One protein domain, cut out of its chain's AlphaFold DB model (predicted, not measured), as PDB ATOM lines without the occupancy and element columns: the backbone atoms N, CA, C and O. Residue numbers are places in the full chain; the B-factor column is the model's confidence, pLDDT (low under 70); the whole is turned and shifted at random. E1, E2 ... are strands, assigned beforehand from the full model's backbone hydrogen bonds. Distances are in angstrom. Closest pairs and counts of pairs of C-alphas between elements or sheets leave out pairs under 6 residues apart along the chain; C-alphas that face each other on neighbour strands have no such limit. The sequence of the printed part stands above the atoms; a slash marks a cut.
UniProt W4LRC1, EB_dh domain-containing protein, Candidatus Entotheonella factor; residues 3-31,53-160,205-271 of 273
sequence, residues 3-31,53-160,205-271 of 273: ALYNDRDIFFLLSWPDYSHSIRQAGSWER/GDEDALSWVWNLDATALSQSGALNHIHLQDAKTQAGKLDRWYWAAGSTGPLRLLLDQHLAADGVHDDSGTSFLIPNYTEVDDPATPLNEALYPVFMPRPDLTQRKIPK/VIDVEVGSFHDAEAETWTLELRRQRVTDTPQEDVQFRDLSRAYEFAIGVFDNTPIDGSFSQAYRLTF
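AT A GLANCE: This is residues 3 to 31, 53 to 160 and 205 to 271 of the 273 residues of the protein "EB_dh domain-containing protein" of Candidatus Entotheonella factor (UniProt W4LRC1). Amid little regular structure, two antiparallel sheets, E1 E2 E9 E8 and the strongly twisted E6 E5 E4 E3 E10 E11, stand partly face to face; residues 128 to 160, with no named element, have C-alphas 7 to 32 A from the mean of all C-alphas, and Val 132 lies far out at one end. E3 E4 E5 E6 form a meander, each the antiparallel neighbour of the one before. The 204 printed residues have no named helix; eleven strands hold 66, class all strand. The whole is compact, radius of gyration of the C-alphas 17.4 A, spanning 56 by 42 by 34 A.

IN THESE COORDINATES: Find C-alpha 3 at (0.013, -1.143, 47.454), where E1, residues 3 to 5, begins; E2, 9 to 17, runs 27.1 A. Passing over others, look at E3, 57 to 63, E4, 90 to 96, and E9, 220 to 228, ending at (4.575, 4.964, 36.554).

HOW THE PARTS SIT: Between E3 and E4, find N 60 and O 93 within hydrogen-bond range, 2.8 A; between E2 and E9, N 12 and O 225, 2.9 A.

THE WHOLE: Residues 32 to 52 and 161 to 204 are cut out, with C-alpha gaps of 12.6 A and 26.7 A; 65 residues have pLDDT under 70.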
ATOM      1  N   ALA A   3      -0.782  -1.969  48.356       94.88
ATOM      2  CA  ALA A   3       0.013  -1.143  47.454       94.88
ATOM      3  C   ALA A   3       1.504  -1.335  47.741       94.88
ATOM      4  O   ALA A   3       1.896  -1.534  48.892       94.88
ATOM      5  N   LEU A   4       2.318  -1.275  46.694       95.81
ATOM      6  CA  LEU A   4       3.777  -1.295  46.761       95.81
ATOM      7  C   LEU A   4       4.329  -0.381  45.669       95.81
ATOM      8  O   LEU A   4       3.650  -0.091  44.690       95.81
ATOM      9  N   TYR A   5       5.540   0.126  45.850       96.88
ATOM     10  CA  TYR A   5       6.138   1.057  44.903       96.88
ATOM     11  C   TYR A   5       7.651   0.873  44.860       96.88
ATOM     12  O   TYR A   5       8.252   0.321  45.782       96.88
ATOM     13  N   ASN A   6       8.257   1.346  43.780       95.69
ATOM     14  CA  ASN A   6       9.698   1.508  43.659       95.69
ATOM     15  C   ASN A   6      10.015   2.933  43.163       95.69
ATOM     16  O   ASN A   6       9.172   3.836  43.220       95.69
ATOM     17  N   ASP A   7      11.240   3.170  42.703       95.00
ATOM     18  CA  ASP A   7      11.664   4.496  42.241       95.00
ATOM     19  C   ASP A   7      10.911   4.975  40.991       95.00
ATOM     20  O   ASP A   7      10.799   6.179  40.768       95.00
ATOM     21  N   ARG A   8      10.368   4.046  40.200       96.62
ATOM     22  CA  ARG A   8       9.707   4.315  38.922       96.62
ATOM     23  C   ARG A   8       8.197   4.106  38.982       96.62
ATOM     24  O   ARG A   8       7.451   4.969  38.536       96.62
ATOM     25  N   ASP A   9       7.761   2.981  39.531       98.12
ATOM     26  CA  ASP A   9       6.404   2.464  39.384       98.12
ATOM     27  C   ASP A   9       5.689   2.349  40.735       98.12
ATOM     28  O   ASP A   9       6.310   2.167  41.789       98.12
ATOM     29  N   ILE A  10       4.364   2.438  40.683       97.62
ATOM     30  CA  ILE A  10       3.447   2.093  41.763       97.62
ATOM     31  C   ILE A  10       2.572   0.926  41.317       97.62
ATOM     32  O   ILE A  10       2.175   0.833  40.155       97.62
ATOM     33  N   PHE A  11       2.292   0.031  42.255       97.81
ATOM     34  CA  PHE A  11       1.546  -1.191  42.030       97.81
ATOM     35  C   PHE A  11       0.430  -1.304  43.058       97.81
ATOM     36  O   PHE A  11       0.632  -1.017  44.245       97.81
ATOM     37  N   PHE A  12      -0.727  -1.784  42.618       97.75
ATOM     38  CA  PHE A  12      -1.890  -1.983  43.471       97.75
ATOM     39  C   PHE A  12      -2.460  -3.380  43.284       97.75
ATOM     40  O   PHE A  12      -2.602  -3.849  42.165       97.75
ATOM     41  N   LEU A  13      -2.834  -4.017  44.391       97.50
ATOM     42  CA  LEU A  13      -3.600  -5.256  44.394       97.50
ATOM     43  C   LEU A  13      -4.983  -4.975  44.980       97.50
ATOM     44  O   LEU A  13      -5.113  -4.611  46.159       97.50
ATOM     45  N   LEU A  14      -6.008  -5.147  44.161       96.00
ATOM     46  CA  LEU A  14      -7.417  -4.993  44.497       96.00
ATOM     47  C   LEU A  14      -8.093  -6.360  44.461       96.00
ATOM     48  O   LEU A  14      -7.745  -7.205  43.645       96.00
ATOM     49  N   SER A  15      -9.061  -6.568  45.347       95.88
ATOM     50  CA  SER A  15      -9.880  -7.776  45.340       95.88
ATOM     51  C   SER A  15     -11.253  -7.483  45.927       95.88
ATOM     52  O   SER A  15     -11.329  -6.783  46.946       95.88
ATOM     53  N   TRP A  16     -12.305  -8.029  45.328       93.75
ATOM     54  CA  TRP A  16     -13.673  -7.921  45.837       93.75
ATOM     55  C   TRP A  16     -14.479  -9.191  45.530       93.75
ATOM     56  O   TRP A  16     -14.210  -9.835  44.515       93.75
ATOM     57  N   PRO A  17     -15.443  -9.562  46.394       93.69
ATOM     58  CA  PRO A  17     -16.373 -10.645  46.105       93.69
ATOM     59  C   PRO A  17     -17.263 -10.294  44.916       93.69
ATOM     60  O   PRO A  17     -17.790  -9.183  44.861       93.69
ATOM     61  N   ASP A  18     -17.448 -11.249  44.021       91.00
ATOM     62  CA  ASP A  18     -18.257 -11.138  42.822       91.00
ATOM     63  C   ASP A  18     -18.830 -12.508  42.432       91.00
ATOM     64  O   ASP A  18     -18.089 -13.446  42.126       91.00
ATOM     65  N   TYR A  19     -20.156 -12.615  42.475       88.00
ATOM     66  CA  TYR A  19     -20.881 -13.877  42.292       88.00
ATOM     67  C   TYR A  19     -21.358 -14.088  40.851       88.00
ATOM     68  O   TYR A  19     -21.651 -15.217  40.457       88.00
ATOM     69  N   SER A  20     -21.513 -13.008  40.087       83.12
ATOM     70  CA  SER A  20     -22.094 -13.020  38.744       83.12
ATOM     71  C   SER A  20     -21.052 -13.347  37.675       83.12
ATOM     72  O   SER A  20     -21.392 -14.031  36.706       83.12
ATOM     73  N   HIS A  21     -19.795 -12.928  37.873       86.88
ATOM     74  CA  HIS A  21     -18.714 -13.012  36.896       86.88
ATOM     75  C   HIS A  21     -19.185 -12.532  35.518       86.88
ATOM     76  O   HIS A  21     -19.130 -13.245  34.505       86.88
ATOM     77  N   SER A  22     -19.694 -11.308  35.487       82.12
ATOM     78  CA  SER A  22     -20.286 -10.728  34.297       82.12
ATOM     79  C   SER A  22     -19.191 -10.167  33.394       82.12
ATOM     80  O   SER A  22     -18.527  -9.181  33.687       82.12
ATOM     81  N   ILE A  23     -18.971 -10.811  32.247       77.00
ATOM     82  CA  ILE A  23     -17.949 -10.408  31.261       77.00
ATOM     83  C   ILE A  23     -18.549 -10.026  29.904       77.00
ATOM     84  O   ILE A  23     -17.823  -9.892  28.916       77.00
ATOM     85  N   ARG A  24     -19.881  -9.918  29.800       68.81
ATOM     86  CA  ARG A  24     -20.585  -9.870  28.513       68.81
ATOM     87  C   ARG A  24     -21.215  -8.511  28.235       68.81
ATOM     88  O   ARG A  24     -22.287  -8.182  28.722       68.81
ATOM     89  N   GLN A  25     -20.694  -7.822  27.228       61.34
ATOM     90  CA  GLN A  25     -21.314  -6.608  26.693       61.34
ATOM     91  C   GLN A  25     -22.502  -6.872  25.732       61.34
ATOM     92  O   GLN A  25     -22.442  -6.582  24.529       61.34
ATOM     93  N   ALA A  26     -23.595  -7.458  26.229       50.69
ATOM     94  CA  ALA A  26     -24.793  -7.703  25.423       50.69
ATOM     95  C   ALA A  26     -25.378  -6.381  24.864       50.69
ATOM     96  O   ALA A  26     -25.591  -5.416  25.590       50.69
ATOM     97  N   GLY A  27     -25.627  -6.319  23.549       50.00
ATOM     98  CA  GLY A  27     -26.299  -5.183  22.892       50.00
ATOM     99  C   GLY A  27     -25.427  -3.970  22.515       50.00
ATOM    100  O   GLY A  27     -25.848  -3.184  21.658       50.00
ATOM    101  N   SER A  28     -24.221  -3.825  23.075       52.97
ATOM    102  CA  SER A  28     -23.227  -2.787  22.722       52.97
ATOM    103  C   SER A  28     -22.088  -3.325  21.842       52.97
ATOM    104  O   SER A  28     -21.612  -2.611  20.959       52.97
ATOM    105  N   TRP A  29     -21.705  -4.596  22.018       51.97
ATOM    106  CA  TRP A  29     -20.601  -5.246  21.290       51.97
ATOM    107  C   TRP A  29     -21.025  -6.403  20.385       51.97
ATOM    108  O   TRP A  29     -20.186  -6.982  19.702       51.97
ATOM    109  N   GLU A  30     -22.315  -6.728  20.337       55.19
ATOM    110  CA  GLU A  30     -22.870  -7.740  19.437       55.19
ATOM    111  C   GLU A  30     -23.795  -7.056  18.422       55.19
ATOM    112  O   GLU A  30     -24.865  -6.546  18.772       55.19
ATOM    113  N   ARG A  31     -23.404  -7.051  17.145       55.28
ATOM    114  CA  ARG A  31     -24.305  -6.685  16.041       55.28
ATOM    115  C   ARG A  31     -24.925  -7.947  15.451       55.28
ATOM    116  O   ARG A  31     -24.218  -8.936  15.274       55.28
ATOM    117  N   GLY A  53     -24.509  -3.425  28.178       58.53
ATOM    118  CA  GLY A  53     -24.152  -4.798  28.494       58.53
ATOM    119  C   GLY A  53     -23.882  -5.084  29.976       58.53
ATOM    120  O   GLY A  53     -23.784  -4.184  30.806       58.53
ATOM    121  N   ASP A  54     -23.790  -6.376  30.253       69.44
ATOM    122  CA  ASP A  54     -23.670  -7.042  31.547       69.44
ATOM    123  C   ASP A  54     -22.185  -7.350  31.809       69.44
ATOM    124  O   ASP A  54     -21.699  -8.463  31.577       69.44
ATOM    125  N   GLU A  55     -21.416  -6.329  32.192       78.12
ATOM    126  CA  GLU A  55     -19.979  -6.463  32.450       78.12
ATOM    127  C   GLU A  55     -19.588  -5.851  33.794       78.12
ATOM    128  O   GLU A  55     -19.989  -4.730  34.116       78.12
ATOM    129  N   ASP A  56     -18.764  -6.581  34.542       86.06
ATOM    130  CA  ASP A  56     -18.163  -6.126  35.781       86.06
ATOM    131  C   ASP A  56     -17.130  -5.052  35.490       86.06
ATOM    132  O   ASP A  56     -16.311  -5.163  34.568       86.06
ATOM    133  N   ALA A  57     -17.142  -4.010  36.308       87.56
ATOM    134  CA  ALA A  57     -16.242  -2.891  36.131       87.56
ATOM    135  C   ALA A  57     -15.716  -2.347  37.455       87.56
ATOM    136  O   ALA A  57     -16.312  -2.485  38.525       87.56
ATOM    137  N   LEU A  58     -14.579  -1.669  37.353       90.56
ATOM    138  CA  LEU A  58     -13.954  -0.926  38.428       90.56
ATOM    139  C   LEU A  58     -13.638   0.478  37.926       90.56
ATOM    140  O   LEU A  58     -13.024   0.656  36.879       90.56
ATOM    141  N   SER A  59     -14.038   1.484  38.695       89.19
ATOM    142  CA  SER A  59     -13.675   2.878  38.467       89.19
ATOM    143  C   SER A  59     -12.919   3.398  39.677       89.19
ATOM    144  O   SER A  59     -13.495   3.561  40.752       89.19
ATOM    145  N   TRP A  60     -11.639   3.695  39.508       92.25
ATOM    146  CA  TRP A  60     -10.791   4.245  40.554       92.25
ATOM    147  C   TRP A  60     -10.498   5.705  40.255       92.25
ATOM    148  O   TRP A  60      -9.839   6.003  39.272       92.25
ATOM    149  N   VAL A  61     -10.986   6.612  41.100       91.56
ATOM    150  CA  VAL A  61     -10.762   8.050  40.932       91.56
ATOM    151  C   VAL A  61      -9.746   8.592  41.933       91.56
ATOM    152  O   VAL A  61      -9.836   8.305  43.128       91.56
ATOM    153  N   TRP A  62      -8.816   9.412  41.457       94.06
ATOM    154  CA  TRP A  62      -7.782  10.102  42.222       94.06
ATOM    155  C   TRP A  62      -8.016  11.608  42.198       94.06
ATOM    156  O   TRP A  62      -8.305  12.202  41.160       94.06
ATOM    157  N   ASN A  63      -7.872  12.258  43.351       92.31
ATOM    158  CA  ASN A  63      -8.042  13.703  43.429       92.31
ATOM    159  C   ASN A  63      -6.816  14.444  42.877       92.31
ATOM    160  O   ASN A  63      -5.735  14.370  43.472       92.31
ATOM    161  N   LEU A  64      -6.998  15.209  41.797       92.56
ATOM    162  CA  LEU A  64      -5.971  16.115  41.277       92.56
ATOM    163  C   LEU A  64      -6.045  17.457  42.003       92.56
ATOM    164  O   LEU A  64      -5.116  17.844  42.719       92.56
ATOM    165  N   ASP A  65      -7.181  18.132  41.853       91.38
ATOM    166  CA  ASP A  65      -7.468  19.445  42.432       91.38
ATOM    167  C   ASP A  65      -8.974  19.687  42.659       91.38
ATOM    168  O   ASP A  65      -9.404  20.822  42.892       91.38
ATOM    169  N   ALA A  66      -9.794  18.630  42.637       86.38
ATOM    170  CA  ALA A  66     -11.206  18.744  42.957       86.38
ATOM    171  C   ALA A  66     -11.395  19.141  44.427       86.38
ATOM    172  O   ALA A  66     -10.803  18.586  45.359       86.38
ATOM    173  N   THR A  67     -12.281  20.110  44.645       71.62
ATOM    174  CA  THR A  67     -12.500  20.735  45.959       71.62
ATOM    175  C   THR A  67     -13.156  19.807  46.984       71.62
ATOM    176  O   THR A  67     -13.184  20.146  48.165       71.62
ATOM    177  N   ALA A  68     -13.687  18.648  46.575       61.34
ATOM    178  CA  ALA A  68     -14.535  17.842  47.447       61.34
ATOM    179  C   ALA A  68     -14.577  16.339  47.116       61.34
ATOM    180  O   ALA A  68     -15.665  15.789  46.978       61.34
ATOM    181  N   LEU A  69     -13.459  15.608  47.082       70.50
ATOM    182  CA  LEU A  69     -13.562  14.135  47.028       70.50
ATOM    183  C   LEU A  69     -14.293  13.565  48.270       70.50
ATOM    184  O   LEU A  69     -15.077  12.633  48.161       70.50
ATOM    185  N   SER A  70     -14.086  14.176  49.445       50.25
ATOM    186  CA  SER A  70     -14.636  13.748  50.746       50.25
ATOM    187  C   SER A  70     -15.962  14.409  51.158       50.25
ATOM    188  O   SER A  70     -16.637  13.903  52.050       50.25
ATOM    189  N   GLN A  71     -16.345  15.531  50.534       46.09
ATOM    190  CA  GLN A  71     -17.607  16.248  50.803       46.09
ATOM    191  C   GLN A  71     -18.624  16.130  49.667       46.09
ATOM    192  O   GLN A  71     -19.776  16.541  49.822       46.09
ATOM    193  N   SER A  72     -18.227  15.588  48.518       43.53
ATOM    194  CA  SER A  72     -19.147  15.439  47.410       43.53
ATOM    195  C   SER A  72     -19.984  14.180  47.608       43.53
ATOM    196  O   SER A  72     -19.567  13.059  47.347       43.53
ATOM    197  N   GLY A  73     -21.262  14.382  47.907       46.38
ATOM    198  CA  GLY A  73     -22.288  13.428  47.489       46.38
ATOM    199  C   GLY A  73     -22.349  13.228  45.961       46.38
ATOM    200  O   GLY A  73     -23.323  12.661  45.485       46.38
ATOM    201  N   ALA A  74     -21.350  13.698  45.195       49.38
ATOM    202  CA  ALA A  74     -21.249  13.564  43.748       49.38
ATOM    203  C   ALA A  74     -20.904  12.137  43.329       49.38
ATOM    204  O   ALA A  74     -21.343  11.741  42.262       49.38
ATOM    205  N   LEU A  75     -20.195  11.358  44.158       57.19
ATOM    206  CA  LEU A  75     -19.902   9.949  43.871       57.19
ATOM    207  C   LEU A  75     -21.014   8.977  44.332       57.19
ATOM    208  O   LEU A  75     -20.971   7.793  44.007       57.19
ATOM    209  N   ASN A  76     -22.017   9.465  45.076       49.09
ATOM    210  CA  ASN A  76     -22.982   8.604  45.773       49.09
ATOM    211  C   ASN A  76     -24.057   7.985  44.863       49.09
ATOM    212  O   ASN A  76     -24.723   7.055  45.303       49.09
ATOM    213  N   HIS A  77     -24.216   8.455  43.620       47.84
ATOM    214  CA  HIS A  77     -25.173   7.921  42.638       47.84
ATOM    215  C   HIS A  77     -24.676   8.173  41.206       47.84
ATOM    216  O   HIS A  77     -25.313   8.894  40.437       47.84
ATOM    217  N   ILE A  78     -23.489   7.667  40.868       53.38
ATOM    218  CA  ILE A  78     -22.917   7.891  39.539       53.38
ATOM    219  C   ILE A  78     -23.339   6.774  38.590       53.38
ATOM    220  O   ILE A  78     -22.839   5.656  38.675       53.38
ATOM    221  N   HIS A  79     -24.170   7.141  37.617       57.62
ATOM    222  CA  HIS A  79     -24.116   6.529  36.295       57.62
ATOM    223  C   HIS A  79     -22.765   6.901  35.677       57.62
ATOM    224  O   HIS A  79     -22.469   8.091  35.550       57.62
ATOM    225  N   LEU A  80     -21.939   5.920  35.293       60.81
ATOM    226  CA  LEU A  80     -20.568   6.161  34.801       60.81
ATOM    227  C   LEU A  80     -20.491   7.165  33.633       60.81
ATOM    228  O   LEU A  80     -19.450   7.774  33.414       60.81
ATOM    229  N   GLN A  81     -21.595   7.344  32.905       57.38
ATOM    230  CA  GLN A  81     -21.741   8.262  31.773       57.38
ATOM    231  C   GLN A  81     -21.959   9.741  32.163       57.38
ATOM    232  O   GLN A  81     -21.644  10.624  31.374       57.38
ATOM    233  N   ASP A  82     -22.510  10.020  33.351       65.19
ATOM    234  CA  ASP A  82     -22.924  11.369  33.784       65.19
ATOM    235  C   ASP A  82     -22.016  11.923  34.897       65.19
ATOM    236  O   ASP A  82     -22.291  12.966  35.505       65.19
ATOM    237  N   ALA A  83     -20.928  11.202  35.175       74.06
ATOM    238  CA  ALA A  83     -19.957  11.532  36.198       74.06
ATOM    239  C   ALA A  83     -19.277  12.872  35.882       74.06
ATOM    240  O   ALA A  83     -18.666  13.049  34.829       74.06
ATOM    241  N   LYS A  84     -19.368  13.820  36.814       79.56
ATOM    242  CA  LYS A  84     -18.724  15.131  36.702       79.56
ATOM    243  C   LYS A  84     -18.362  15.686  38.064       79.56
ATOM    244  O   LYS A  84     -19.009  15.388  39.072       79.56
ATOM    245  N   THR A  85     -17.343  16.530  38.094       80.81
ATOM    246  CA  THR A  85     -16.968  17.276  39.296       80.81
ATOM    247  C   THR A  85     -17.817  18.545  39.419       80.81
ATOM    248  O   THR A  85     -18.444  19.000  38.465       80.81
ATOM    249  N   GLN A  86     -17.875  19.148  40.609       81.19
ATOM    250  CA  GLN A  86     -18.421  20.507  40.745       81.19
ATOM    251  C   GLN A  86     -17.382  21.567  40.350       81.19
ATOM    252  O   GLN A  86     -17.723  22.589  39.761       81.19
ATOM    253  N   ALA A  87     -16.119  21.317  40.696       83.88
ATOM    254  CA  ALA A  87     -14.956  22.123  40.355       83.88
ATOM    255  C   ALA A  87     -13.686  21.268  40.484       83.88
ATOM    256  O   ALA A  87     -13.650  20.345  41.304       83.88
ATOM    257  N   GLY A  88     -12.651  21.619  39.718       87.88
ATOM    258  CA  GLY A  88     -11.404  20.853  39.618       87.88
ATOM    259  C   GLY A  88     -11.579  19.538  38.856       87.88
ATOM    260  O   GLY A  88     -12.622  19.298  38.241       87.88
ATOM    261  N   LYS A  89     -10.551  18.698  38.894       90.19
ATOM    262  CA  LYS A  89     -10.456  17.448  38.153       90.19
ATOM    263  C   LYS A  89     -10.185  16.252  39.056       90.19
ATOM    264  O   LYS A  89      -9.543  16.363  40.106       90.19
ATOM    265  N   LEU A  90     -10.658  15.103  38.595       91.50
ATOM    266  CA  LEU A  90     -10.270  13.791  39.094       91.50
ATOM    267  C   LEU A  90      -9.635  13.016  37.948       91.50
ATOM    268  O   LEU A  90     -10.195  13.019  36.861       91.50
ATOM    269  N   ASP A  91      -8.525  12.353  38.218       93.81
ATOM    270  CA  ASP A  91      -7.973  11.295  37.365       93.81
ATOM    271  C   ASP A  91      -8.795  10.019  37.629       93.81
ATOM    272  O   ASP A  91      -9.222   9.789  38.765       93.81
ATOM    273  N   ARG A  92      -9.106   9.236  36.598       91.31
ATOM    274  CA  ARG A  92      -9.939   8.039  36.642       91.31
ATOM    275  C   ARG A  92      -9.301   6.904  35.860       91.31
ATOM    276  O   ARG A  92      -9.343   6.877  34.637       91.31
ATOM    277  N   TRP A  93      -8.972   5.845  36.587       94.00
ATOM    278  CA  TRP A  93      -8.607   4.560  36.005       94.00
ATOM    279  C   TRP A  93      -9.836   3.663  35.935       94.00
ATOM    280  O   TRP A  93     -10.448   3.338  36.961       94.00
ATOM    281  N   TYR A  94     -10.213   3.267  34.726       90.19
ATOM    282  CA  TYR A  94     -11.408   2.478  34.471       90.19
ATOM    283  C   TYR A  94     -11.079   1.117  33.857       90.19
ATOM    284  O   TYR A  94     -10.414   1.008  32.826       90.19
ATOM    285  N   TRP A  95     -11.542   0.063  34.520       90.88
ATOM    286  CA  TRP A  95     -11.409  -1.317  34.081       90.88
ATOM    287  C   TRP A  95     -12.783  -1.912  33.861       90.88
ATOM    288  O   TRP A  95     -13.697  -1.667  34.646       90.88
ATOM    289  N   ALA A  96     -12.893  -2.731  32.827       85.12
ATOM    290  CA  ALA A  96     -14.063  -3.544  32.575       85.12
ATOM    291  C   ALA A  96     -13.607  -4.956  32.150       85.12
ATOM    292  O   ALA A  96     -12.671  -5.101  31.351       85.12
ATOM    293  N   ALA A  97     -14.233  -5.985  32.725       84.81
ATOM    294  CA  ALA A  97     -13.803  -7.382  32.681       84.81
ATOM    295  C   ALA A  97     -13.653  -8.022  31.287       84.81
ATOM    296  O   ALA A  97     -12.689  -8.744  31.036       84.81
ATOM    297  N   GLY A  98     -14.592  -7.777  30.382       77.12
ATOM    298  CA  GLY A  98     -14.609  -8.220  28.990       77.12
ATOM    299  C   GLY A  98     -14.038  -7.218  27.976       77.12
ATOM    300  O   GLY A  98     -13.685  -7.635  26.873       77.12
ATOM    301  N   SER A  99     -13.917  -5.931  28.317       76.31
ATOM    302  CA  SER A  99     -13.549  -4.864  27.374       76.31
ATOM    303  C   SER A  99     -12.101  -4.400  27.513       76.31
ATOM    304  O   SER A  99     -11.419  -4.218  26.506       76.31
ATOM    305  N   THR A 100     -11.611  -4.203  28.741       81.12
ATOM    306  CA  THR A 100     -10.240  -3.714  28.988       81.12
ATOM    307  C   THR A 100      -9.369  -4.770  29.669       81.12
ATOM    308  O   THR A 100      -8.181  -4.886  29.368       81.12
ATOM    309  N   GLY A 101      -9.966  -5.619  30.513       84.56
ATOM    310  CA  GLY A 101      -9.292  -6.727  31.189       84.56
ATOM    311  C   GLY A 101      -8.475  -7.621  30.253       84.56
ATOM    312  O   GLY A 101      -7.288  -7.833  30.516       84.56
ATOM    313  N   PRO A 102      -9.022  -8.082  29.115       80.06
ATOM    314  CA  PRO A 102      -8.276  -8.953  28.217       80.06
ATOM    315  C   PRO A 102      -7.106  -8.262  27.500       80.06
ATOM    316  O   PRO A 102      -6.168  -8.932  27.072       80.06
ATOM    317  N   LEU A 103      -7.145  -6.931  27.387       79.62
ATOM    318  CA  LEU A 103      -6.051  -6.129  26.835       79.62
ATOM    319  C   LEU A 103      -4.924  -5.901  27.830       79.62
ATOM    320  O   LEU A 103      -3.840  -5.487  27.427       79.62
ATOM    321  N   ARG A 104      -5.174  -6.177  29.114       89.25
ATOM    322  CA  ARG A 104      -4.254  -5.890  30.214       89.25
ATOM    323  C   ARG A 104      -3.937  -4.402  30.361       89.25
ATOM    324  O   ARG A 104      -2.849  -4.037  30.804       89.25
ATOM    325  N   LEU A 105      -4.907  -3.561  30.010       88.44
ATOM    326  CA  LEU A 105      -4.845  -2.106  30.105       88.44
ATOM    327  C   LEU A 105      -6.092  -1.595  30.841       88.44
ATOM    328  O   LEU A 105      -7.174  -2.174  30.701       88.44
ATOM    329  N   LEU A 106      -5.954  -0.533  31.633       89.69
ATOM    330  CA  LEU A 106      -7.097   0.297  32.015       89.69
ATOM    331  C   LEU A 106      -7.226   1.465  31.046       89.69
ATOM    332  O   LEU A 106      -6.276   1.859  30.373       89.69
ATOM    333  N   LEU A 107      -8.429   2.014  31.018       88.12
ATOM    334  CA  LEU A 107      -8.675   3.331  30.473       88.12
ATOM    335  C   LEU A 107      -8.243   4.386  31.472       88.12
ATOM    336  O   LEU A 107      -8.730   4.361  32.603       88.12
ATOM    337  N   ASP A 108      -7.374   5.289  31.033       91.44
ATOM    338  CA  ASP A 108      -7.036   6.497  31.775       91.44
ATOM    339  C   ASP A 108      -7.831   7.687  31.235       91.44
ATOM    340  O   ASP A 108      -7.916   7.937  30.024       91.44
ATOM    341  N   GLN A 109      -8.529   8.342  32.145       90.06
ATOM    342  CA  GLN A 109      -9.529   9.357  31.866       90.06
ATOM    343  C   GLN A 109      -9.482  10.408  32.961       90.06
ATOM    344  O   GLN A 109      -9.053  10.149  34.078       90.06
ATOM    345  N   HIS A 110     -10.112  11.551  32.719       88.38
ATOM    346  CA  HIS A 110     -10.381  12.507  33.780       88.38
ATOM    347  C   HIS A 110     -11.839  12.952  33.825       88.38
ATOM    348  O   HIS A 110     -12.526  13.093  32.812       88.38
ATOM    349  N   LEU A 111     -12.318  13.216  35.039       87.00
ATOM    350  CA  LEU A 111     -13.599  13.867  35.284       87.00
ATOM    351  C   LEU A 111     -13.365  15.352  35.516       87.00
ATOM    352  O   LEU A 111     -12.534  15.744  36.338       87.00
ATOM    353  N   ALA A 112     -14.171  16.175  34.862       86.56
ATOM    354  CA  ALA A 112     -14.223  17.616  35.048       86.56
ATOM    355  C   ALA A 112     -15.679  18.086  35.206       86.56
ATOM    356  O   ALA A 112     -16.607  17.280  35.303       86.56
ATOM    357  N   ALA A 113     -15.894  19.402  35.271       85.06
ATOM    358  CA  ALA A 113     -17.220  19.983  35.497       85.06
ATOM    359  C   ALA A 113     -18.208  19.747  34.340       85.06
ATOM    360  O   ALA A 113     -19.425  19.832  34.521       85.06
ATOM    361  N   ASP A 114     -17.683  19.456  33.154       83.75
ATOM    362  CA  ASP A 114     -18.411  19.203  31.916       83.75
ATOM    363  C   ASP A 114     -18.523  17.712  31.558       83.75
ATOM    364  O   ASP A 114     -19.202  17.393  30.584       83.75
ATOM    365  N   GLY A 115     -17.954  16.804  32.361       82.00
ATOM    366  CA  GLY A 115     -18.141  15.360  32.212       82.00
ATOM    367  C   GLY A 115     -16.850  14.551  32.284       82.00
ATOM    368  O   GLY A 115     -15.859  14.982  32.878       82.00
ATOM    369  N   VAL A 116     -16.903  13.363  31.682       81.19
ATOM    370  CA  VAL A 116     -15.779  12.434  31.532       81.19
ATOM    371  C   VAL A 116     -15.062  12.715  30.216       81.19
ATOM    372  O   VAL A 116     -15.697  12.887  29.173       81.19
ATOM    373  N   HIS A 117     -13.736  12.728  30.259       85.19
ATOM    374  CA  HIS A 117     -12.873  12.941  29.107       85.19
ATOM    375  C   HIS A 117     -11.772  11.895  29.083       85.19
ATOM    376  O   HIS A 117     -11.293  11.479  30.132       85.19
ATOM    377  N   ASP A 118     -11.368  11.501  27.883       86.06
ATOM    378  CA  ASP A 118     -10.179  10.677  27.712       86.06
ATOM    379  C   ASP A 118      -8.934  11.539  27.877       86.06
ATOM    380  O   ASP A 118      -8.924  12.711  27.472       86.06
ATOM    381  N   ASP A 119      -7.887  10.946  28.434       88.69
ATOM    382  CA  ASP A 119      -6.589  11.595  28.466       88.69
ATOM    383  C   ASP A 119      -5.927  11.577  27.088       88.69
ATOM    384  O   ASP A 119      -6.415  10.990  26.113       88.69
ATOM    385  N   SER A 120      -4.811  12.288  26.965       90.75
ATOM    386  CA  SER A 120      -4.144  12.443  25.680       90.75
ATOM    387  C   SER A 120      -3.625  11.102  25.142       90.75
ATOM    388  O   SER A 120      -2.957  10.335  25.834       90.75
ATOM    389  N   GLY A 121      -3.905  10.801  23.870       87.06
ATOM    390  CA  GLY A 121      -3.423   9.573  23.236       87.06
ATOM    391  C   GLY A 121      -4.252   9.095  22.051       87.06
ATOM    392  O   GLY A 121      -5.074   9.821  21.490       87.06
ATOM    393  N   THR A 122      -4.001   7.850  21.658       82.06
ATOM    394  CA  THR A 122      -4.725   7.116  20.621       82.06
ATOM    395  C   THR A 122      -5.456   5.945  21.264       82.06
ATOM    396  O   THR A 122      -4.839   5.098  21.909       82.06
ATOM    397  N   SER A 123      -6.774   5.897  21.062       73.62
ATOM    398  CA  SER A 123      -7.657   4.864  21.609       73.62
ATOM    399  C   SER A 123      -7.317   3.459  21.095       73.62
ATOM    400  O   SER A 123      -6.889   3.275  19.951       73.62
ATOM    401  N   PHE A 124      -7.570   2.450  21.931       74.81
ATOM    402  CA  PHE A 124      -7.504   1.038  21.549       74.81
ATOM    403  C   PHE A 124      -8.786   0.518  20.904       74.81
ATOM    404  O   PHE A 124      -8.778  -0.602  20.403       74.81
ATOM    405  N   LEU A 125      -9.876   1.289  20.895       72.38
ATOM    406  CA  LEU A 125     -11.143   0.868  20.302       72.38
ATOM    407  C   LEU A 125     -11.299   1.396  18.882       72.38
ATOM    408  O   LEU A 125     -11.419   2.599  18.650       72.38
ATOM    409  N   ILE A 126     -11.394   0.466  17.937       68.56
ATOM    410  CA  ILE A 126     -11.762   0.741  16.555       68.56
ATOM    411  C   ILE A 126     -13.201   0.261  16.344       68.56
ATOM    412  O   ILE A 126     -13.454  -0.942  16.424       68.56
ATOM    413  N   PRO A 127     -14.166   1.149  16.054       65.44
ATOM    414  CA  PRO A 127     -15.528   0.735  15.750       65.44
ATOM    415  C   PRO A 127     -15.561  -0.171  14.517       65.44
ATOM    416  O   PRO A 127     -14.982   0.151  13.480       65.44
ATOM    417  N   ASN A 128     -16.279  -1.286  14.608       61.34
ATOM    418  CA  ASN A 128     -16.486  -2.206  13.492       61.34
ATOM    419  C   ASN A 128     -17.745  -1.777  12.711       61.34
ATOM    420  O   ASN A 128     -18.862  -2.210  13.011       61.34
ATOM    421  N   TYR A 129     -17.583  -0.860  11.749       58.12
ATOM    422  CA  TYR A 129     -18.663  -0.344  10.894       58.12
ATOM    423  C   TYR A 129     -18.492  -0.728   9.415       58.12
ATOM    424  O   TYR A 129     -17.501  -1.327   9.006       58.12
ATOM    425  N   THR A 130     -19.520  -0.429   8.617       46.22
ATOM    426  CA  THR A 130     -19.587  -0.745   7.181       46.22
ATOM    427  C   THR A 130     -19.445   0.522   6.345       46.22
ATOM    428  O   THR A 130     -19.838   1.588   6.804       46.22
ATOM    429  N   GLU A 131     -19.017   0.395   5.084       45.03
ATOM    430  CA  GLU A 131     -18.975   1.496   4.100       45.03
ATOM    431  C   GLU A 131     -20.343   2.162   3.819       45.03
ATOM    432  O   GLU A 131     -20.393   3.179   3.133       45.03
ATOM    433  N   VAL A 132     -21.460   1.605   4.314       43.41
ATOM    434  CA  VAL A 132     -22.810   2.174   4.130       43.41
ATOM    435  C   VAL A 132     -23.069   3.374   5.057       43.41
ATOM    436  O   VAL A 132     -23.966   4.169   4.780       43.41
ATOM    437  N   ASP A 133     -22.248   3.567   6.090       43.56
ATOM    438  CA  ASP A 133     -22.144   4.850   6.780       43.56
ATOM    439  C   ASP A 133     -21.086   5.667   6.026       43.56
ATOM    440  O   ASP A 133     -19.895   5.365   6.099       43.56
ATOM    441  N   ASP A 134     -21.516   6.645   5.222       44.44
ATOM    442  CA  ASP A 134     -20.609   7.531   4.482       44.44
ATOM    443  C   ASP A 134     -19.496   8.023   5.436       44.44
ATOM    444  O   ASP A 134     -19.828   8.557   6.493       44.44
ATOM    445  N   PRO A 135     -18.194   7.869   5.118       42.56
ATOM    446  CA  PRO A 135     -17.096   8.342   5.968       42.56
ATOM    447  C   PRO A 135     -17.108   9.865   6.212       42.56
ATOM    448  O   PRO A 135     -16.326  10.367   7.023       42.56
ATOM    449  N   ALA A 136     -17.966  10.616   5.512       42.00
ATOM    450  CA  ALA A 136     -18.285  12.014   5.783       42.00
ATOM    451  C   ALA A 136     -19.487  12.223   6.727       42.00
ATOM    452  O   ALA A 136     -19.684  13.344   7.202       42.00
ATOM    453  N   THR A 137     -20.276  11.188   7.025       44.44
ATOM    454  CA  THR A 137     -21.337  11.226   8.038       44.44
ATOM    455  C   THR A 137     -20.685  11.284   9.415       44.44
ATOM    456  O   THR A 137     -19.957  10.362   9.787       44.44
ATOM    457  N   PRO A 138     -20.917  12.356  10.192       44.62
ATOM    458  CA  PRO A 138     -20.441  12.423  11.561       44.62
ATOM    459  C   PRO A 138     -20.980  11.230  12.339       44.62
ATOM    460  O   PRO A 138     -22.181  10.952  12.320       44.62
ATOM    461  N   LEU A 139     -20.085  10.534  13.030       48.06
ATOM    462  CA  LEU A 139     -20.468   9.496  13.969       48.06
ATOM    463  C   LEU A 139     -21.450  10.086  14.986       48.06
ATOM    464  O   LEU A 139     -21.177  11.112  15.608       48.06
ATOM    465  N   ASN A 140     -22.624   9.465  15.121       50.97
ATOM    466  CA  ASN A 140     -23.584   9.868  16.139       50.97
ATOM    467  C   ASN A 140     -23.081   9.373  17.498       50.97
ATOM    468  O   ASN A 140     -23.383   8.252  17.902       50.97
ATOM    469  N   GLU A 141     -22.308  10.217  18.184       46.12
ATOM    470  CA  GLU A 141     -21.684   9.931  19.484       46.12
ATOM    471  C   GLU A 141     -22.690   9.439  20.542       46.12
ATOM    472  O   GLU A 141     -22.332   8.631  21.392       46.12
ATOM    473  N   ALA A 142     -23.976   9.806  20.440       49.44
ATOM    474  CA  ALA A 142     -25.029   9.334  21.345       49.44
ATOM    475  C   ALA A 142     -25.335   7.823  21.236       49.44
ATOM    476  O   ALA A 142     -26.103   7.285  22.037       49.44
ATOM    477  N   LEU A 143     -24.781   7.137  20.231       46.75
ATOM    478  CA  LEU A 143     -24.883   5.687  20.061       46.75
ATOM    479  C   LEU A 143     -23.718   4.919  20.707       46.75
ATOM    480  O   LEU A 143     -23.768   3.688  20.726       46.75
ATOM    481  N   TYR A 144     -22.702   5.617  21.228       51.78
ATOM    482  CA  TYR A 144     -21.475   5.035  21.774       51.78
ATOM    483  C   TYR A 144     -21.480   5.071  23.311       51.78
ATOM    484  O   TYR A 144     -22.058   5.990  23.898       51.78
ATOM    485  N   PRO A 145     -20.858   4.090  23.995       49.72
ATOM    486  CA  PRO A 145     -20.706   4.146  25.443       49.72
ATOM    487  C   PRO A 145     -19.814   5.332  25.829       49.72
ATOM    488  O   PRO A 145     -18.638   5.348  25.490       49.72
ATOM    489  N   VAL A 146     -20.368   6.309  26.550       50.00
ATOM    490  CA  VAL A 146     -19.677   7.561  26.940       50.00
ATOM    491  C   VAL A 146     -18.491   7.311  27.885       50.00
ATOM    492  O   VAL A 146     -17.607   8.146  28.018       50.00
ATOM    493  N   PHE A 147     -18.459   6.148  28.543       51.72
ATOM    494  CA  PHE A 147     -17.372   5.731  29.430       51.72
ATOM    495  C   PHE A 147     -16.234   4.991  28.713       51.72
ATOM    496  O   PHE A 147     -15.190   4.778  29.319       51.72
ATOM    497  N   MET A 148     -16.438   4.568  27.463       58.84
ATOM    498  CA  MET A 148     -15.389   3.974  26.635       58.84
ATOM    499  C   MET A 148     -14.656   5.085  25.878       58.84
ATOM    500  O   MET A 148     -15.265   6.119  25.595       58.84
ATOM    501  N   PRO A 149     -13.375   4.885  25.528       50.31
ATOM    502  CA  PRO A 149     -12.584   5.908  24.883       50.31
ATOM    503  C   PRO A 149     -13.233   6.261  23.559       50.31
ATOM    504  O   PRO A 149     -13.686   5.382  22.808       50.31
ATOM    505  N   ARG A 150     -13.262   7.555  23.257       60.75
ATOM    506  CA  ARG A 150     -13.769   8.029  21.981       60.75
ATOM    507  C   ARG A 150     -12.960   7.356  20.872       60.75
ATOM    508  O   ARG A 150     -11.727   7.317  20.937       60.75
ATOM    509  N   PRO A 151     -13.632   6.785  19.860       54.75
ATOM    510  CA  PRO A 151     -12.943   6.232  18.710       54.75
ATOM    511  C   PRO A 151     -11.994   7.266  18.110       54.75
ATOM    512  O   PRO A 151     -12.359   8.437  18.001       54.75
ATOM    513  N   ASP A 152     -10.815   6.842  17.654       51.47
ATOM    514  CA  ASP A 152      -9.985   7.709  16.822       51.47
ATOM    515  C   ASP A 152     -10.675   7.923  15.460       51.47
ATOM    516  O   ASP A 152     -10.523   7.155  14.507       51.47
ATOM    517  N   LEU A 153     -11.462   8.999  15.377       47.66
ATOM    518  CA  LEU A 153     -12.207   9.406  14.183       47.66
ATOM    519  C   LEU A 153     -11.299   9.897  13.048       47.66
ATOM    520  O   LEU A 153     -11.779  10.167  11.941       47.66
ATOM    521  N   THR A 154      -9.996  10.066  13.297       43.03
ATOM    522  CA  THR A 154      -9.049  10.502  12.265       43.03
ATOM    523  C   THR A 154      -8.687   9.370  11.304       43.03
ATOM    524  O   THR A 154      -8.300   9.634  10.161       43.03
ATOM    525  N   GLN A 155      -8.958   8.115  11.678       47.09
ATOM    526  CA  GLN A 155      -8.845   6.947  10.806       47.09
ATOM    527  C   GLN A 155     -10.084   6.808   9.898       47.09
ATOM    528  O   GLN A 155     -10.829   5.839   9.945       47.09
ATOM    529  N   ARG A 156     -10.316   7.792   9.017       42.53
ATOM    530  CA  ARG A 156     -11.479   7.884   8.095       42.53
ATOM    531  C   ARG A 156     -11.505   6.857   6.948       42.53
ATOM    532  O   ARG A 156     -12.143   7.081   5.919       42.53
ATOM    533  N   LYS A 157     -10.752   5.766   7.061       42.56
ATOM    534  CA  LYS A 157     -10.657   4.712   6.045       42.56
ATOM    535  C   LYS A 157     -10.497   3.368   6.733       42.56
ATOM    536  O   LYS A 157      -9.415   2.790   6.696       42.56
ATOM    537  N   ILE A 158     -11.563   2.882   7.354       40.56
ATOM    538  CA  ILE A 158     -11.603   1.509   7.862       40.56
ATOM    539  C   ILE A 158     -12.561   0.740   6.954       40.56
ATOM    540  O   ILE A 158     -13.775   0.863   7.107       40.56
ATOM    541  N   PRO A 159     -12.053   0.040   5.922       42.19
ATOM    542  CA  PRO A 159     -12.898  -0.719   5.030       42.19
ATOM    543  C   PRO A 159     -13.146  -2.117   5.593       42.19
ATOM    544  O   PRO A 159     -12.213  -2.834   5.949       42.19
ATOM    545  N   LYS A 160     -14.417  -2.506   5.481       46.56
ATOM    546  CA  LYS A 160     -14.984  -3.851   5.607       46.56
ATOM    547  C   LYS A 160     -14.996  -4.413   7.019       46.56
ATOM    548  O   LYS A 160     -13.987  -4.551   7.694       46.56
ATOM    549  N   VAL A 205      -3.956   7.875  27.876       90.31
ATOM    550  CA  VAL A 205      -5.255   7.160  27.861       90.31
ATOM    551  C   VAL A 205      -5.190   5.641  28.118       90.31
ATOM    552  O   VAL A 205      -6.216   5.011  28.378       90.31
ATOM    553  N   ILE A 206      -4.007   5.030  28.017       90.00
ATOM    554  CA  ILE A 206      -3.768   3.604  28.270       90.00
ATOM    555  C   ILE A 206      -2.435   3.328  28.987       90.00
ATOM    556  O   ILE A 206      -1.824   2.276  28.778       90.00
ATOM    557  N   ASP A 207      -1.923   4.260  29.786       92.19
ATOM    558  CA  ASP A 207      -0.606   4.100  30.418       92.19
ATOM    559  C   ASP A 207      -0.626   3.293  31.738       92.19
ATOM    560  O   ASP A 207       0.414   3.085  32.379       92.19
ATOM    561  N   VAL A 208      -1.802   2.765  32.097       95.06
ATOM    562  CA  VAL A 208      -2.030   1.916  33.267       95.06
ATOM    563  C   VAL A 208      -2.189   0.452  32.849       95.06
ATOM    564  O   VAL A 208      -3.172   0.049  32.223       95.06
ATOM    565  N   GLU A 209      -1.229  -0.381  33.246       95.94
ATOM    566  CA  GLU A 209      -1.241  -1.828  33.017       95.94
ATOM    567  C   GLU A 209      -2.104  -2.535  34.075       95.94
ATOM    568  O   GLU A 209      -2.090  -2.166  35.254       95.94
ATOM    569  N   VAL A 210      -2.802  -3.607  33.683       95.38
ATOM    570  CA  VAL A 210      -3.589  -4.442  34.606       95.38
ATOM    571  C   VAL A 210      -3.503  -5.932  34.299       95.38
ATOM    572  O   VAL A 210      -3.586  -6.375  33.159       95.38
ATOM    573  N   GLY A 211      -3.347  -6.744  35.337       95.81
ATOM    574  CA  GLY A 211      -3.720  -8.154  35.335       95.81
ATOM    575  C   GLY A 211      -5.041  -8.325  36.076       95.81
ATOM    576  O   GLY A 211      -5.219  -7.733  37.134       95.81
ATOM    577  N   SER A 212      -5.959  -9.131  35.550       94.69
ATOM    578  CA  SER A 212      -7.245  -9.419  36.193       94.69
ATOM    579  C   SER A 212      -7.554 -10.910  36.154       94.69
ATOM    580  O   SER A 212      -7.321 -11.563  35.137       94.69
ATOM    581  N   PHE A 213      -8.091 -11.435  37.250       94.44
ATOM    582  CA  PHE A 213      -8.451 -12.840  37.415       94.44
ATOM    583  C   PHE A 213      -9.698 -12.961  38.294       94.44
ATOM    584  O   PHE A 213      -9.745 -12.342  39.357       94.44
ATOM    585  N   HIS A 214     -10.675 -13.761  37.865       94.50
ATOM    586  CA  HIS A 214     -11.818 -14.161  38.688       94.50
ATOM    587  C   HIS A 214     -11.596 -15.586  39.195       94.50
ATOM    588  O   HIS A 214     -11.381 -16.509  38.405       94.50
ATOM    589  N   ASP A 215     -11.609 -15.751  40.513       95.75
ATOM    590  CA  ASP A 215     -11.623 -17.059  41.155       95.75
ATOM    591  C   ASP A 215     -13.073 -17.530  41.279       95.75
ATOM    592  O   ASP A 215     -13.835 -16.997  42.084       95.75
ATOM    593  N   ALA A 216     -13.450 -18.535  40.488       91.50
ATOM    594  CA  ALA A 216     -14.811 -19.058  40.469       91.50
ATOM    595  C   ALA A 216     -15.191 -19.831  41.744       91.50
ATOM    596  O   ALA A 216     -16.376 -19.945  42.043       91.50
ATOM    597  N   GLU A 217     -14.225 -20.383  42.488       94.81
ATOM    598  CA  GLU A 217     -14.511 -21.086  43.746       94.81
ATOM    599  C   GLU A 217     -14.651 -20.103  44.907       94.81
ATOM    600  O   GLU A 217     -15.495 -20.290  45.784       94.81
ATOM    601  N   ALA A 218     -13.817 -19.061  44.918       95.19
ATOM    602  CA  ALA A 218     -13.867 -18.006  45.925       95.19
ATOM    603  C   ALA A 218     -14.840 -16.870  45.573       95.19
ATOM    604  O   ALA A 218     -14.991 -15.951  46.380       95.19
ATOM    605  N   GLU A 219     -15.442 -16.907  44.380       95.69
ATOM    606  CA  GLU A 219     -16.349 -15.886  43.844       95.69
ATOM    607  C   GLU A 219     -15.737 -14.491  44.026       95.69
ATOM    608  O   GLU A 219     -16.265 -13.641  44.738       95.69
ATOM    609  N   THR A 220     -14.514 -14.301  43.517       95.62
ATOM    610  CA  THR A 220     -13.705 -13.110  43.810       95.62
ATOM    611  C   THR A 220     -12.937 -12.640  42.585       95.62
ATOM    612  O   THR A 220     -12.104 -13.366  42.040       95.62
ATOM    613  N   TRP A 221     -13.108 -11.368  42.232       95.81
ATOM    614  CA  TRP A 221     -12.200 -10.672  41.325       95.81
ATOM    615  C   TRP A 221     -10.918 -10.265  42.046       95.81
ATOM    616  O   TRP A 221     -10.943  -9.784  43.180       95.81
ATOM    617  N   THR A 222      -9.789 -10.408  41.358       97.44
ATOM    618  CA  THR A 222      -8.481  -9.886  41.758       97.44
ATOM    619  C   THR A 222      -7.861  -9.116  40.603       97.44
ATOM    620  O   THR A 222      -7.698  -9.660  39.511       97.44
ATOM    621  N   LEU A 223      -7.480  -7.864  40.861       97.75
ATOM    622  CA  LEU A 223      -6.800  -6.988  39.912       97.75
ATOM    623  C   LEU A 223      -5.425  -6.586  40.452       97.75
ATOM    624  O   LEU A 223      -5.308  -6.125  41.590       97.75
ATOM    625  N   GLU A 224      -4.401  -6.707  39.616       97.56
ATOM    626  CA  GLU A 224      -3.055  -6.184  39.838       97.56
ATOM    627  C   GLU A 224      -2.797  -5.051  38.847       97.56
ATOM    628  O   GLU A 224      -2.751  -5.286  37.646       97.56
ATOM    629  N   LEU A 225      -2.641  -3.826  39.344       97.81
ATOM    630  CA  LEU A 225      -2.422  -2.638  38.527       97.81
ATOM    631  C   LEU A 225      -0.977  -2.185  38.653       97.81
ATOM    632  O   LEU A 225      -0.400  -2.257  39.742       97.81
ATOM    633  N   ARG A 226      -0.433  -1.636  37.571       97.81
ATOM    634  CA  ARG A 226       0.869  -0.976  37.546       97.81
ATOM    635  C   ARG A 226       0.795   0.295  36.715       97.81
ATOM    636  O   ARG A 226       0.309   0.280  35.592       97.81
ATOM    637  N   ARG A 227       1.374   1.367  37.246       97.12
ATOM    638  CA  ARG A 227       1.583   2.632  36.535       97.12
ATOM    639  C   ARG A 227       2.914   3.240  36.955       97.12
ATOM    640  O   ARG A 227       3.385   2.996  38.070       97.12
ATOM    641  N   GLN A 228       3.505   4.075  36.108       97.56
ATOM    642  CA  GLN A 228       4.575   4.964  36.554       97.56
ATOM    643  C   GLN A 228       4.075   5.890  37.677       97.56
ATOM    644  O   GLN A 228       2.921   6.313  37.716       97.56
ATOM    645  N   ARG A 229       4.951   6.218  38.626       97.25
ATOM    646  CA  ARG A 229       4.637   7.149  39.721       97.25
ATOM    647  C   ARG A 229       4.497   8.584  39.237       97.25
ATOM    648  O   ARG A 229       3.752   9.363  39.826       97.25
ATOM    649  N   VAL A 230       5.289   8.945  38.239       97.31
ATOM    650  CA  VAL A 230       5.368  10.282  37.663       97.31
ATOM    651  C   VAL A 230       5.247  10.108  36.163       97.31
ATOM    652  O   VAL A 230       6.033   9.359  35.589       97.31
ATOM    653  N   THR A 231       4.274  10.779  35.565       95.81
ATOM    654  CA  THR A 231       4.020  10.739  34.121       95.81
ATOM    655  C   THR A 231       4.330  12.084  33.484       95.81
ATOM    656  O   THR A 231       4.580  13.086  34.167       95.81
ATOM    657  N   ASP A 232       4.327  12.093  32.154       94.31
ATOM    658  CA  ASP A 232       4.617  13.274  31.345       94.31
ATOM    659  C   ASP A 232       3.387  14.193  31.162       94.31
ATOM    660  O   ASP A 232       3.493  15.261  30.556       94.31
ATOM    661  N   THR A 233       2.245  13.824  31.751       93.75
ATOM    662  CA  THR A 233       0.918  14.461  31.644       93.75
ATOM    663  C   THR A 233       0.370  14.916  33.017       93.75
ATOM    664  O   THR A 233      -0.732  14.555  33.424       93.75
ATOM    665  N   PRO A 234       1.083  15.770  33.785       93.88
ATOM    666  CA  PRO A 234       0.712  16.112  35.169       93.88
ATOM    667  C   PRO A 234      -0.587  16.928  35.352       93.88
ATOM    668  O   PRO A 234      -0.900  17.334  36.471       93.88
ATOM    669  N   GLN A 235      -1.301  17.229  34.269       92.00
ATOM    670  CA  GLN A 235      -2.573  17.955  34.214       92.00
ATOM    671  C   GLN A 235      -3.763  17.022  33.948       92.00
ATOM    672  O   GLN A 235      -4.913  17.463  34.059       92.00
ATOM    673  N   GLU A 236      -3.462  15.787  33.551       92.56
ATOM    674  CA  GLU A 236      -4.392  14.697  33.257       92.56
ATOM    675  C   GLU A 236      -4.306  13.678  34.398       92.56
ATOM    676  O   GLU A 236      -5.333  13.360  34.988       92.56
ATOM    677  N   ASP A 237      -3.089  13.362  34.860       95.94
ATOM    678  CA  ASP A 237      -2.911  12.270  35.810       95.94
ATOM    679  C   ASP A 237      -2.393  12.672  37.202       95.94
ATOM    680  O   ASP A 237      -1.612  13.620  37.400       95.94
ATOM    681  N   VAL A 238      -2.668  11.806  38.178       96.44
ATOM    682  CA  VAL A 238      -2.132  11.876  39.533       96.44
ATOM    683  C   VAL A 238      -0.616  11.664  39.542       96.44
ATOM    684  O   VAL A 238      -0.063  10.757  38.921       96.44
ATOM    685  N   GLN A 239       0.096  12.503  40.295       97.19
ATOM    686  CA  GLN A 239       1.560  12.495  40.347       97.19
ATOM    687  C   GLN A 239       2.068  12.026  41.718       97.19
ATOM    688  O   GLN A 239       2.202  12.828  42.650       97.19
ATOM    689  N   PHE A 240       2.453  10.753  41.840       96.88
ATOM    690  CA  PHE A 240       3.040  10.134  43.043       96.88
ATOM    691  C   PHE A 240       4.521  10.514  43.267       96.88
ATOM    692  O   PHE A 240       5.367   9.685  43.628       96.88
ATOM    693  N   ARG A 241       4.856  11.789  43.028       95.56
ATOM    694  CA  ARG A 241       6.209  12.343  43.192       95.56
ATOM    695  C   ARG A 241       6.566  12.653  44.645       95.56
ATOM    696  O   ARG A 241       7.717  12.486  45.027       95.56
ATOM    697  N   ASP A 242       5.594  13.094  45.440       95.38
ATOM    698  CA  ASP A 242       5.803  13.508  46.827       95.38
ATOM    699  C   ASP A 242       5.375  12.390  47.779       95.38
ATOM    700  O   ASP A 242       4.204  12.248  48.121       95.38
ATOM    701  N   LEU A 243       6.348  11.598  48.229       95.12
ATOM    702  CA  LEU A 243       6.117  10.483  49.151       95.12
ATOM    703  C   LEU A 243       5.684  10.936  50.558       95.12
ATOM    704  O   LEU A 243       5.218  10.119  51.345       95.12
ATOM    705  N   SER A 244       5.821  12.224  50.889       95.12
ATOM    706  CA  SER A 244       5.348  12.772  52.165       95.12
ATOM    707  C   SER A 244       3.876  13.195  52.128       95.12
ATOM    708  O   SER A 244       3.265  13.409  53.177       95.12
ATOM    709  N   ARG A 245       3.290  13.293  50.927       94.00
ATOM    710  CA  ARG A 245       1.904  13.710  50.710       94.00
ATOM    711  C   ARG A 245       0.935  12.532  50.842       94.00
ATOM    712  O   ARG A 245       1.208  11.415  50.412       94.00
ATOM    713  N   ALA A 246      -0.246  12.819  51.390       93.50
ATOM    714  CA  ALA A 246      -1.404  11.935  51.294       93.50
ATOM    715  C   ALA A 246      -2.162  12.178  49.978       93.50
ATOM    716  O   ALA A 246      -2.473  13.325  49.637       93.50
ATOM    717  N   TYR A 247      -2.493  11.103  49.268       94.62
ATOM    718  CA  TYR A 247      -3.232  11.124  48.006       94.62
ATOM    719  C   TYR A 247      -4.660  10.640  48.238       94.62
ATOM    720  O   TYR A 247      -4.862   9.532  48.732       94.62
ATOM    721  N   GLU A 248      -5.651  11.472  47.928       92.81
ATOM    722  CA  GLU A 248      -7.065  11.138  48.127       92.81
ATOM    723  C   GLU A 248      -7.625  10.385  46.920       92.81
ATOM    724  O   GLU A 248      -7.368  10.772  45.781       92.81
ATOM    725  N   PHE A 249      -8.398   9.326  47.172       92.56
ATOM    726  CA  PHE A 249      -9.012   8.512  46.123       92.56
ATOM    727  C   PHE A 249     -10.338   7.882  46.560       92.56
ATOM    728  O   PHE A 249     -10.626   7.792  47.753       92.56
ATOM    729  N   ALA A 250     -11.133   7.424  45.598       89.19
ATOM    730  CA  ALA A 250     -12.328   6.612  45.823       89.19
ATOM    731  C   ALA A 250     -12.422   5.509  44.760       89.19
ATOM    732  O   ALA A 250     -11.891   5.655  43.661       89.19
ATOM    733  N   ILE A 251     -13.083   4.401  45.094       89.12
ATOM    734  CA  ILE A 251     -13.227   3.243  44.204       89.12
ATOM    735  C   ILE A 251     -14.709   2.907  44.077       89.12
ATOM    736  O   ILE A 251     -15.392   2.755  45.086       89.12
ATOM    737  N   GLY A 252     -15.192   2.783  42.846       85.94
ATOM    738  CA  GLY A 252     -16.487   2.204  42.509       85.94
ATOM    739  C   GLY A 252     -16.289   0.827  41.894       85.94
ATOM    740  O   GLY A 252     -15.434   0.660  41.023       85.94
ATOM    741  N   VAL A 253     -17.069  -0.142  42.356       86.94
ATOM    742  CA  VAL A 253     -17.174  -1.479  41.762       86.94
ATOM    743  C   VAL A 253     -18.599  -1.638  41.254       86.94
ATOM    744  O   VAL A 253     -19.545  -1.193  41.908       86.94
ATOM    745  N   PHE A 254     -18.724  -2.236  40.080       82.12
ATOM    746  CA  PHE A 254     -19.960  -2.352  39.329       82.12
ATOM    747  C   PHE A 254     -20.144  -3.824  38.975       82.12
ATOM    748  O   PHE A 254     -19.285  -4.384  38.303       82.12
ATOM    749  N   ASP A 255     -21.228  -4.423  39.461       79.50
ATOM    750  CA  ASP A 255     -21.636  -5.799  39.162       79.50
ATOM    751  C   ASP A 255     -22.737  -5.725  38.105       79.50
ATOM    752  O   ASP A 255     -23.790  -5.122  38.341       79.50
ATOM    753  N   ASN A 256     -22.474  -6.294  36.929       73.06
ATOM    754  CA  ASN A 256     -23.472  -6.445  35.873       73.06
ATOM    755  C   ASN A 256     -24.145  -5.140  35.376       73.06
ATOM    756  O   ASN A 256     -25.222  -5.188  34.785       73.06
ATOM    757  N   THR A 257     -23.579  -3.950  35.615       65.62
ATOM    758  CA  THR A 257     -24.100  -2.700  35.032       65.62
ATOM    759  C   THR A 257     -23.143  -1.516  35.193       65.62
ATOM    760  O   THR A 257     -22.744  -1.190  36.308       65.62
ATOM    761  N   PRO A 258     -22.847  -0.750  34.126       53.12
ATOM    762  CA  PRO A 258     -22.151   0.534  34.250       53.12
ATOM    763  C   PRO A 258     -23.079   1.680  34.701       53.12
ATOM    764  O   PRO A 258     -22.653   2.836  34.786       53.12
ATOM    765  N   ILE A 259     -24.366   1.390  34.927       54.16
ATOM    766  CA  ILE A 259     -25.399   2.383  35.223       54.16
ATOM    767  C   ILE A 259     -25.548   2.540  36.738       54.16
ATOM    768  O   ILE A 259     -25.510   3.665  37.211       54.16
ATOM    769  N   ASP A 260     -25.626   1.462  37.515       56.16
ATOM    770  CA  ASP A 260     -25.823   1.558  38.966       56.16
ATOM    771  C   ASP A 260     -24.657   0.921  39.725       56.16
ATOM    772  O   ASP A 260     -24.608  -0.285  39.937       56.16
ATOM    773  N   GLY A 261     -23.724   1.757  40.179       60.53
ATOM    774  CA  GLY A 261     -22.719   1.366  41.163       60.53
ATOM    775  C   GLY A 261     -22.559   2.431  42.235       60.53
ATOM    776  O   GLY A 261     -22.906   3.600  42.056       60.53
ATOM    777  N   SER A 262     -22.043   2.017  43.386       66.75
ATOM    778  CA  SER A 262     -21.708   2.926  44.478       66.75
ATOM    779  C   SER A 262     -20.200   3.057  44.581       66.75
ATOM    780  O   SER A 262     -19.491   2.054  44.689       66.75
ATOM    781  N   PHE A 263     -19.709   4.290  44.616       78.56
ATOM    782  CA  PHE A 263     -18.348   4.532  45.062       78.56
ATOM    783  C   PHE A 263     -18.238   4.349  46.572       78.56
ATOM    784  O   PHE A 263     -19.170   4.593  47.340       78.56
ATOM    785  N   SER A 264     -17.048   3.958  47.001       81.44
ATOM    786  CA  SER A 264     -16.645   4.021  48.391       81.44
ATOM    787  C   SER A 264     -16.653   5.459  48.914       81.44
ATOM    788  O   SER A 264     -16.597   6.432  48.160       81.44
ATOM    789  N   GLN A 265     -16.571   5.601  50.236       82.62
ATOM    790  CA  GLN A 265     -16.081   6.847  50.824       82.62
ATOM    791  C   GLN A 265     -14.674   7.192  50.296       82.62
ATOM    792  O   GLN A 265     -13.945   6.320  49.810       82.62
ATOM    793  N   ALA A 266     -14.266   8.450  50.455       86.06
ATOM    794  CA  ALA A 266     -12.904   8.863  50.147       86.06
ATOM    795  C   ALA A 266     -11.891   8.197  51.097       86.06
ATOM    796  O   ALA A 266     -12.034   8.229  52.323       86.06
ATOM    797  N   TYR A 267     -10.838   7.639  50.517       89.69
ATOM    798  CA  TYR A 267      -9.673   7.095  51.197       89.69
ATOM    799  C   TYR A 267      -8.450   7.979  50.967       89.69
ATOM    800  O   TYR A 267      -8.439   8.872  50.120       89.69
ATOM    801  N   ARG A 268      -7.397   7.713  51.744       92.69
ATOM    802  CA  ARG A 268      -6.094   8.366  51.622       92.69
ATOM    803  C   ARG A 268      -5.003   7.317  51.502       92.69
ATOM    804  O   ARG A 268      -4.884   6.454  52.368       92.69
ATOM    805  N   LEU A 269      -4.199   7.421  50.454       94.44
ATOM    806  CA  LEU A 269      -2.950   6.692  50.303       94.44
ATOM    807  C   LEU A 269      -1.816   7.528  50.900       94.44
ATOM    808  O   LEU A 269      -1.618   8.678  50.514       94.44
ATOM    809  N   THR A 270      -1.056   6.935  51.815       94.75
ATOM    810  CA  THR A 270       0.182   7.501  52.367       94.75
ATOM    811  C   THR A 270       1.310   6.506  52.162       94.75
ATOM    812  O   THR A 270       1.132   5.319  52.447       94.75
ATOM    813  N   PHE A 271       2.466   6.974  51.704       91.62
ATOM    814  CA  PHE A 271       3.640   6.120  51.556       91.62
ATOM    815  C   PHE A 271       4.282   5.873  52.925       91.62
ATOM    816  O   PHE A 271       4.367   6.781  53.755       91.62
TER     817      PHE A 271